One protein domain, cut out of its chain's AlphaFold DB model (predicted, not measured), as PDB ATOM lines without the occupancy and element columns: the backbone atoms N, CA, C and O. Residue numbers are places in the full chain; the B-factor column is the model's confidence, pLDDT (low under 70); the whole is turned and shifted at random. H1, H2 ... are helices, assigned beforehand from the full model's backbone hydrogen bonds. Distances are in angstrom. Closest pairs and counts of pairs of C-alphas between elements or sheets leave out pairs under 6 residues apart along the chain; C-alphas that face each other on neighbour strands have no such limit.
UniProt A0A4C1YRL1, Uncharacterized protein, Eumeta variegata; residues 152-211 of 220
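This is residues 152 to 211 of the 220 residues of an uncharacterized protein of Eumeta variegata (UniProt A0A4C1YRL1). Picture a loose, flat chain of short helices in two halves: H1, the longest helix, with H2 near its end, and, across the link of residues 182 to 191, H3 and H4 side by side, the chain folding back between them. No helix clearly touches another, and residues 152 to 165 stick out beyond the body, 160 to 165 of them belonging to H1. The printed part has 60 residues with four named helices, H1 to H4 in chain order, and no named strand; its class is all helix, with under half of the residues, 27, in named elements. The whole is loose, with a radius of gyration of the C-alphas of 14.0 A and spans of 37 by 35 by 14 A.

Find C-alpha 160 at (-43.960, 13.365, -0.702); from there H1, residues 160 to 169, runs 14.3 A. Next come H2, residues 177 to 181, 6.6 A, and H3, residues 192 to 197, 8.7 A. H4, residues 204 to 209, covers 8.9 A and ends with C-alpha 209 at (-27.981, 28.128, 9.382).

Begin at H1: it is near H2, with 5 pairs of C-alphas within 10 A, the closest 8.2 A apart. H1 is apart from H3 and H4. H2 is apart from H3 and H4. H3 and H4 are close but not clearly touching; their closest C-alphas, of Val 195 and Leu 205, are 7.4 A apart. They run opposite ways at a shallow tilt of 23 degrees. In H1, H2, H3 and H4 every O i to N i+4 pair is within hydrogen-bond range.

Look at Asp 161 and Asp 202, whose C-alphas are the two farthest apart, 38.1 A. The printed part has no cut, and its three links between helices are short. Confidence is low, with pLDDT under 70, at residues 153 to 155 and 157 to 158.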
ATOM      1  N   ILE A 152     -35.158   1.826   5.216       72.00
ATOM      2  CA  ILE A 152     -36.165   2.827   4.869       72.00
ATOM      3  C   ILE A 152     -35.558   3.698   3.774       72.00
ATOM      4  O   ILE A 152     -34.412   4.134   3.903       72.00
ATOM      5  N   SER A 153     -36.304   3.943   2.696       69.69
ATOM      6  CA  SER A 153     -35.858   4.891   1.680       69.69
ATOM      7  C   SER A 153     -36.095   6.323   2.166       69.69
ATOM      8  O   SER A 153     -37.032   6.597   2.919       69.69
ATOM      9  N   ALA A 154     -35.277   7.274   1.713       66.75
ATOM     10  CA  ALA A 154     -35.473   8.687   2.049       66.75
ATOM     11  C   ALA A 154     -36.853   9.217   1.603       66.75
ATOM     12  O   ALA A 154     -37.399  10.131   2.223       66.75
ATOM     13  N   LYS A 155     -37.448   8.605   0.570       66.75
ATOM     14  CA  LYS A 155     -38.805   8.923   0.113       66.75
ATOM     15  C   LYS A 155     -39.850   8.552   1.166       66.75
ATOM     16  O   LYS A 155     -40.768   9.327   1.378       66.75
ATOM     17  N   ASP A 156     -39.653   7.457   1.897       71.69
ATOM     18  CA  ASP A 156     -40.594   6.979   2.924       71.69
ATOM     19  C   ASP A 156     -40.463   7.728   4.262       71.69
ATOM     20  O   ASP A 156     -41.366   7.695   5.101       71.69
ATOM     21  N   LEU A 157     -39.344   8.433   4.478       69.50
ATOM     22  CA  LEU A 157     -39.168   9.335   5.626       69.50
ATOM     23  C   LEU A 157     -39.972  10.624   5.489       69.50
ATOM     24  O   LEU A 157     -40.186  11.327   6.479       69.50
ATOM     25  N   SER A 158     -40.397  10.948   4.273       67.94
ATOM     26  CA  SER A 158     -40.986  12.232   3.955       67.94
ATOM     27  C   SER A 158     -42.382  12.075   3.369       67.94
ATOM     28  O   SER A 158     -42.688  11.140   2.639       67.94
ATOM     29  N   LYS A 159     -43.279  12.998   3.718       79.06
ATOM     30  CA  LYS A 159     -44.594  13.064   3.079       79.06
ATOM     31  C   LYS A 159     -44.402  13.719   1.716       79.06
ATOM     32  O   LYS A 159     -44.366  14.944   1.639       79.06
ATOM     33  N   VAL A 160     -44.235  12.906   0.673       77.62
ATOM     34  CA  VAL A 160     -43.960  13.365  -0.702       77.62
ATOM     35  C   VAL A 160     -44.988  14.403  -1.166       77.62
ATOM     36  O   VAL A 160     -44.603  15.433  -1.712       77.62
ATOM     37  N   ASP A 161     -46.268  14.215  -0.837       81.31
ATOM     38  CA  ASP A 161     -47.337  15.171  -1.170       81.31
ATOM     39  C   ASP A 161     -47.117  16.548  -0.533       81.31
ATOM     40  O   ASP A 161     -47.333  17.585  -1.161       81.31
ATOM     41  N   LEU A 162     -46.636  16.567   0.713       83.00
ATOM     42  CA  LEU A 162     -46.338  17.803   1.428       83.00
ATOM     43  C   LEU A 162     -45.108  18.499   0.834       83.00
ATOM     44  O   LEU A 162     -45.105  19.720   0.718       83.00
ATOM     45  N   ILE A 163     -44.088  17.736   0.425       83.75
ATOM     46  CA  ILE A 163     -42.902  18.286  -0.250       83.75
ATOM     47  C   ILE A 163     -43.293  18.928  -1.582       83.75
ATOM     48  O   ILE A 163     -42.876  20.050  -1.849       83.75
ATOM     49  N   ASN A 164     -44.111  18.249  -2.387       86.38
ATOM     50  CA  ASN A 164     -44.553  18.763  -3.684       86.38
ATOM     51  C   ASN A 164     -45.392  20.038  -3.532       86.38
ATOM     52  O   ASN A 164     -45.226  20.982  -4.300       86.38
ATOM     53  N   LYS A 165     -46.258  20.092  -2.513       89.00
ATOM     54  CA  LYS A 165     -47.032  21.295  -2.192       89.00
ATOM     55  C   LYS A 165     -46.125  22.461  -1.792       89.00
ATOM     56  O   LYS A 165     -46.277  23.560  -2.313       89.00
ATOM     57  N   ILE A 166     -45.155  22.203  -0.914       86.38
ATOM     58  CA  ILE A 166     -44.180  23.207  -0.476       86.38
ATOM     59  C   ILE A 166     -43.324  23.707  -1.650       86.38
ATOM     60  O   ILE A 166     -43.082  24.906  -1.753       86.38
ATOM     61  N   GLU A 167     -42.873  22.819  -2.543       89.50
ATOM     62  CA  GLU A 167     -42.144  23.203  -3.761       89.50
ATOM     63  C   GLU A 167     -42.981  24.153  -4.614       89.50
ATOM     64  O   GLU A 167     -42.509  25.241  -4.933       89.50
ATOM     65  N   ALA A 168     -44.234  23.787  -4.900       89.06
ATOM     66  CA  ALA A 168     -45.142  24.593  -5.706       89.06
ATOM     67  C   ALA A 168     -45.391  25.983  -5.097       89.06
ATOM     68  O   ALA A 168     -45.334  26.982  -5.811       89.06
ATOM     69  N   GLU A 169     -45.614  26.057  -3.781       88.44
ATOM     70  CA  GLU A 169     -45.838  27.314  -3.055       88.44
ATOM     71  C   GLU A 169     -44.576  28.189  -2.971       88.44
ATOM     72  O   GLU A 169     -44.674  29.403  -2.808       88.44
ATOM     73  N   THR A 170     -43.379  27.611  -3.110       87.44
ATOM     74  CA  THR A 170     -42.103  28.332  -2.966       87.44
ATOM     75  C   THR A 170     -41.310  28.499  -4.260       87.44
ATOM     76  O   THR A 170     -40.141  28.890  -4.220       87.44
ATOM     77  N   ARG A 171     -41.942  28.298  -5.424       88.88
ATOM     78  CA  ARG A 171     -41.304  28.488  -6.742       88.88
ATOM     79  C   ARG A 171     -40.755  29.888  -6.980       88.88
ATOM     80  O   ARG A 171     -39.759  30.030  -7.683       88.88
ATOM     81  N   ASP A 172     -41.350  30.899  -6.353       88.56
ATOM     82  CA  ASP A 172     -40.887  32.291  -6.427       88.56
ATOM     83  C   ASP A 172     -39.649  32.575  -5.555       88.56
ATOM     84  O   ASP A 172     -39.125  33.695  -5.532       88.56
ATOM     85  N   GLN A 173     -39.138  31.550  -4.865       88.12
ATOM     86  CA  GLN A 173     -37.886  31.559  -4.122       88.12
ATOM     87  C   GLN A 173     -37.775  32.763  -3.171       88.12
ATOM     88  O   GLN A 173     -38.598  32.941  -2.281       88.12
ATOM     89  N   PHE A 174     -36.757  33.610  -3.366       86.06
ATOM     90  CA  PHE A 174     -36.418  34.747  -2.506       86.06
ATOM     91  C   PHE A 174     -37.519  35.811  -2.406       86.06
ATOM     92  O   PHE A 174     -37.441  36.662  -1.522       86.06
ATOM     93  N   LYS A 175     -38.508  35.784  -3.308       85.94
ATOM     94  CA  LYS A 175     -39.657  36.695  -3.291       85.94
ATOM     95  C   LYS A 175     -40.773  36.228  -2.353       85.94
ATOM     96  O   LYS A 175     -41.669  37.013  -2.064       85.94
ATOM     97  N   ASN A 176     -40.733  34.980  -1.885       85.69
ATOM     98  CA  ASN A 176     -41.706  34.430  -0.948       85.69
ATOM     99  C   ASN A 176     -41.103  34.359   0.467       85.69
ATOM    100  O   ASN A 176     -40.037  33.783   0.660       85.69
ATOM    101  N   ASN A 177     -41.796  34.882   1.480       85.94
ATOM    102  CA  ASN A 177     -41.354  34.777   2.876       85.94
ATOM    103  C   ASN A 177     -41.257  33.323   3.364       85.94
ATOM    104  O   ASN A 177     -40.317  32.977   4.081       85.94
ATOM    105  N   LEU A 178     -42.157  32.453   2.895       85.12
ATOM    106  CA  LEU A 178     -42.170  31.026   3.226       85.12
ATOM    107  C   LEU A 178     -40.852  30.332   2.839       85.12
ATOM    108  O   LEU A 178     -40.413  29.385   3.488       85.12
ATOM    109  N   TRP A 179     -40.168  30.832   1.808       84.94
ATOM    110  CA  TRP A 179     -38.862  30.330   1.391       84.94
ATOM    111  C   TRP A 179     -37.767  30.561   2.433       84.94
ATOM    112  O   TRP A 179     -36.887  29.712   2.583       84.94
ATOM    113  N   TYR A 180     -37.806  31.677   3.165       84.88
ATOM    114  CA  TYR A 180     -36.862  31.934   4.254       84.88
ATOM    115  C   TYR A 180     -37.197  31.082   5.478       84.88
ATOM    116  O   TYR A 180     -36.304  30.440   6.029       84.88
ATOM    117  N   GLU A 181     -38.479  30.993   5.843       85.75
ATOM    118  CA  GLU A 181     -38.941  30.171   6.971       85.75
ATOM    119  C   GLU A 181     -38.568  28.696   6.797       85.75
ATOM    120  O   GLU A 181     -38.038  28.064   7.707       85.75
ATOM    121  N   LEU A 182     -38.767  28.140   5.600       86.62
ATOM    122  CA  LEU A 182     -38.464  26.735   5.334       86.62
ATOM    123  C   LEU A 182     -36.967  26.419   5.280       86.62
ATOM    124  O   LEU A 182     -36.603  25.243   5.353       86.62
ATOM    125  N   ARG A 183     -36.103  27.424   5.121       85.94
ATOM    126  CA  ARG A 183     -34.639  27.263   5.162       85.94
ATOM    127  C   ARG A 183     -34.066  27.485   6.554       85.94
ATOM    128  O   ARG A 183     -32.960  27.019   6.814       85.94
ATOM    129  N   TYR A 184     -34.796  28.172   7.426       86.50
ATOM    130  CA  TYR A 184     -34.374  28.440   8.791       86.50
ATOM    131  C   TYR A 184     -34.055  27.131   9.528       86.50
ATOM    132  O   TYR A 184     -34.872  26.208   9.574       86.50
ATOM    133  N   GLY A 185     -32.839  27.021  10.064       86.12
ATOM    134  CA  GLY A 185     -32.386  25.838  10.796       86.12
ATOM    135  C   GLY A 185     -32.121  24.598   9.928       86.12
ATOM    136  O   GLY A 185     -31.860  23.529  10.477       86.12
ATOM    137  N   ARG A 186     -32.181  24.694   8.589       88.56
ATOM    138  CA  ARG A 186     -31.929  23.564   7.675       88.56
ATOM    139  C   ARG A 186     -30.617  23.733   6.917       88.56
ATOM    140  O   ARG A 186     -30.311  24.802   6.397       88.56
ATOM    141  N   VAL A 187     -29.866  22.639   6.775       88.12
ATOM    142  CA  VAL A 187     -28.676  22.606   5.913       88.12
ATOM    143  C   VAL A 187     -29.121  22.634   4.451       88.12
ATOM    144  O   VAL A 187     -29.701  21.676   3.945       88.12
ATOM    145  N   THR A 188     -28.862  23.747   3.772       88.19
ATOM    146  CA  THR A 188     -29.176  23.921   2.350       88.19
ATOM    147  C   THR A 188     -28.065  23.364   1.460       88.19
ATOM    148  O   THR A 188     -26.920  23.203   1.885       88.19
ATOM    149  N   ALA A 189     -28.377  23.120   0.183       85.38
ATOM    150  CA  ALA A 189     -27.393  22.644  -0.792       85.38
ATOM    151  C   ALA A 189     -26.173  23.576  -0.920       85.38
ATOM    152  O   ALA A 189     -25.053  23.101  -1.072       85.38
ATOM    153  N   SER A 190     -26.356  24.893  -0.784       86.75
ATOM    154  CA  SER A 190     -25.251  25.860  -0.809       86.75
ATOM    155  C   SER A 190     -24.362  25.824   0.439       86.75
ATOM    156  O   SER A 190     -23.266  26.371   0.408       86.75
ATOM    157  N   LYS A 191     -24.809  25.187   1.531       85.69
ATOM    158  CA  LYS A 191     -24.086  25.105   2.809       85.69
ATOM    159  C   LYS A 191     -23.640  23.701   3.195       85.69
ATOM    160  O   LYS A 191     -22.796  23.570   4.074       85.69
ATOM    161  N   VAL A 192     -24.118  22.661   2.515       90.00
ATOM    162  CA  VAL A 192     -23.779  21.264   2.836       90.00
ATOM    163  C   VAL A 192     -22.274  20.988   2.785       90.00
ATOM    164  O   VAL A 192     -21.753  20.291   3.652       90.00
ATOM    165  N   TYR A 193     -21.560  21.576   1.818       89.31
ATOM    166  CA  TYR A 193     -20.111  21.411   1.701       89.31
ATOM    167  C   TYR A 193     -19.383  22.017   2.907       89.31
ATOM    168  O   TYR A 193     -18.584  21.330   3.542       89.31
ATOM    169  N   GLU A 194     -19.721  23.259   3.269       86.50
ATOM    170  CA  GLU A 194     -19.173  23.945   4.448       86.50
ATOM    171  C   GLU A 194     -19.460  23.149   5.729       86.50
ATOM    172  O   GLU A 194     -18.544  22.894   6.501       86.50
ATOM    173  N   VAL A 195     -20.697  22.670   5.914       87.44
ATOM    174  CA  VAL A 195     -21.095  21.857   7.078       87.44
ATOM    175  C   VAL A 195     -20.313  20.549   7.155       87.44
ATOM    176  O   VAL A 195     -19.838  20.190   8.226       87.44
ATOM    177  N   SER A 196     -20.116  19.858   6.030       87.56
ATOM    178  CA  SER A 196     -19.396  18.576   5.997       87.56
ATOM    179  C   SER A 196     -17.905  18.680   6.340       87.56
ATOM    180  O   SER A 196     -17.273  17.678   6.669       87.56
ATOM    181  N   ARG A 197     -17.333  19.884   6.231       85.94
ATOM    182  CA  ARG A 197     -15.901  20.165   6.403       85.94
ATOM    183  C   ARG A 197     -15.624  21.111   7.576       85.94
ATOM    184  O   ARG A 197     -14.467  21.454   7.798       85.94
ATOM    185  N   CYS A 198     -16.655  21.548   8.299       82.56
ATOM    186  CA  CYS A 198     -16.520  22.503   9.390       82.56
ATOM    187  C   CYS A 198     -15.756  21.868  10.552       82.56
ATOM    188  O   CYS A 198     -16.221  20.900  11.149       82.56
ATOM    189  N   GLN A 199     -14.585  22.421  10.860       81.50
ATOM    190  CA  GLN A 199     -13.779  22.042  12.025       81.50
ATOM    191  C   GLN A 199     -13.778  23.134  13.101       81.50
ATOM    192  O   GLN A 199     -13.209  22.928  14.167       81.50
ATOM    193  N   THR A 200     -14.390  24.289  12.820       79.81
ATOM    194  CA  THR A 200     -14.475  25.396  13.772       79.81
ATOM    195  C   THR A 200     -15.603  25.157  14.774       79.81
ATOM    196  O   THR A 200     -16.706  24.741  14.417       79.81
ATOM    197  N   ASP A 201     -15.305  25.419  16.040       78.62
ATOM    198  CA  ASP A 201     -16.178  25.313  17.213       78.62
ATOM    199  C   ASP A 201     -16.803  26.663  17.615       78.62
ATOM    200  O   ASP A 201     -17.617  26.736  18.532       78.62
ATOM    201  N   ASP A 202     -16.486  27.724  16.872       82.31
ATOM    202  CA  ASP A 202     -16.923  29.110  17.073       82.31
ATOM    203  C   ASP A 202     -18.433  29.344  16.864       82.31
ATOM    204  O   ASP A 202     -18.942  30.440  17.093       82.31
ATOM    205  N   GLY A 203     -19.169  28.331  16.397       81.69
ATOM    206  CA  GLY A 203     -20.621  28.381  16.216       81.69
ATOM    207  C   GLY A 203     -21.090  29.277  15.066       81.69
ATOM    208  O   GLY A 203     -22.285  29.316  14.774       81.69
ATOM    209  N   THR A 204     -20.184  29.951  14.351       84.50
ATOM    210  CA  THR A 204     -20.521  30.894  13.273       84.50
ATOM    211  C   THR A 204     -21.341  30.234  12.166       84.50
ATOM    212  O   THR A 204     -22.300  30.820  11.660       84.50
ATOM    213  N   LEU A 205     -20.993  29.002  11.785       84.31
ATOM    214  CA  LEU A 205     -21.728  28.265  10.757       84.31
ATOM    215  C   LEU A 205     -23.151  27.909  11.213       84.31
ATOM    216  O   LEU A 205     -24.094  28.028  10.430       84.31
ATOM    217  N   ILE A 206     -23.314  27.536  12.484       84.88
ATOM    218  CA  ILE A 206     -24.621  27.252  13.087       84.88
ATOM    219  C   ILE A 206     -25.464  28.528  13.107       84.88
ATOM    220  O   ILE A 206     -26.613  28.500  12.672       84.88
ATOM    221  N   SER A 207     -24.884  29.660  13.509       83.94
ATOM    222  CA  SER A 207     -25.562  30.959  13.503       83.94
ATOM    223  C   SER A 207     -26.095  31.327  12.118       83.94
ATOM    224  O   SER A 207     -27.225  31.790  12.011       83.94
ATOM    225  N   ILE A 208     -25.345  31.057  11.044       84.25
ATOM    226  CA  ILE A 208     -25.795  31.301   9.661       84.25
ATOM    227  C   ILE A 208     -26.952  30.374   9.266       84.25
ATOM    228  O   ILE A 208     -27.914  30.824   8.644       84.25
ATOM    229  N   ILE A 209     -26.890  29.089   9.629       87.00
ATOM    230  CA  ILE A 209     -27.981  28.128   9.382       87.00
ATOM    231  C   ILE A 209     -29.255  28.554  10.127       87.00
ATOM    232  O   ILE A 209     -30.361  28.421   9.605       87.00
ATOM    233  N   MET A 210     -29.096  29.140  11.312       87.81
ATOM    234  CA  MET A 210     -30.167  29.727  12.120       87.81
ATOM    235  C   MET A 210     -30.563  31.147  11.668       87.81
ATOM    236  O   MET A 210     -31.176  31.884  12.434       87.81
ATOM    237  N   GLY A 211     -30.227  31.559  10.439       79.44
ATOM    238  CA  GLY A 211     -30.663  32.835   9.855       79.44
ATOM    239  C   GLY A 211     -29.820  34.057  10.234       79.44
ATOM    240  O   GLY A 211     -30.207  35.184   9.933       79.44
TER     241      GLY A 211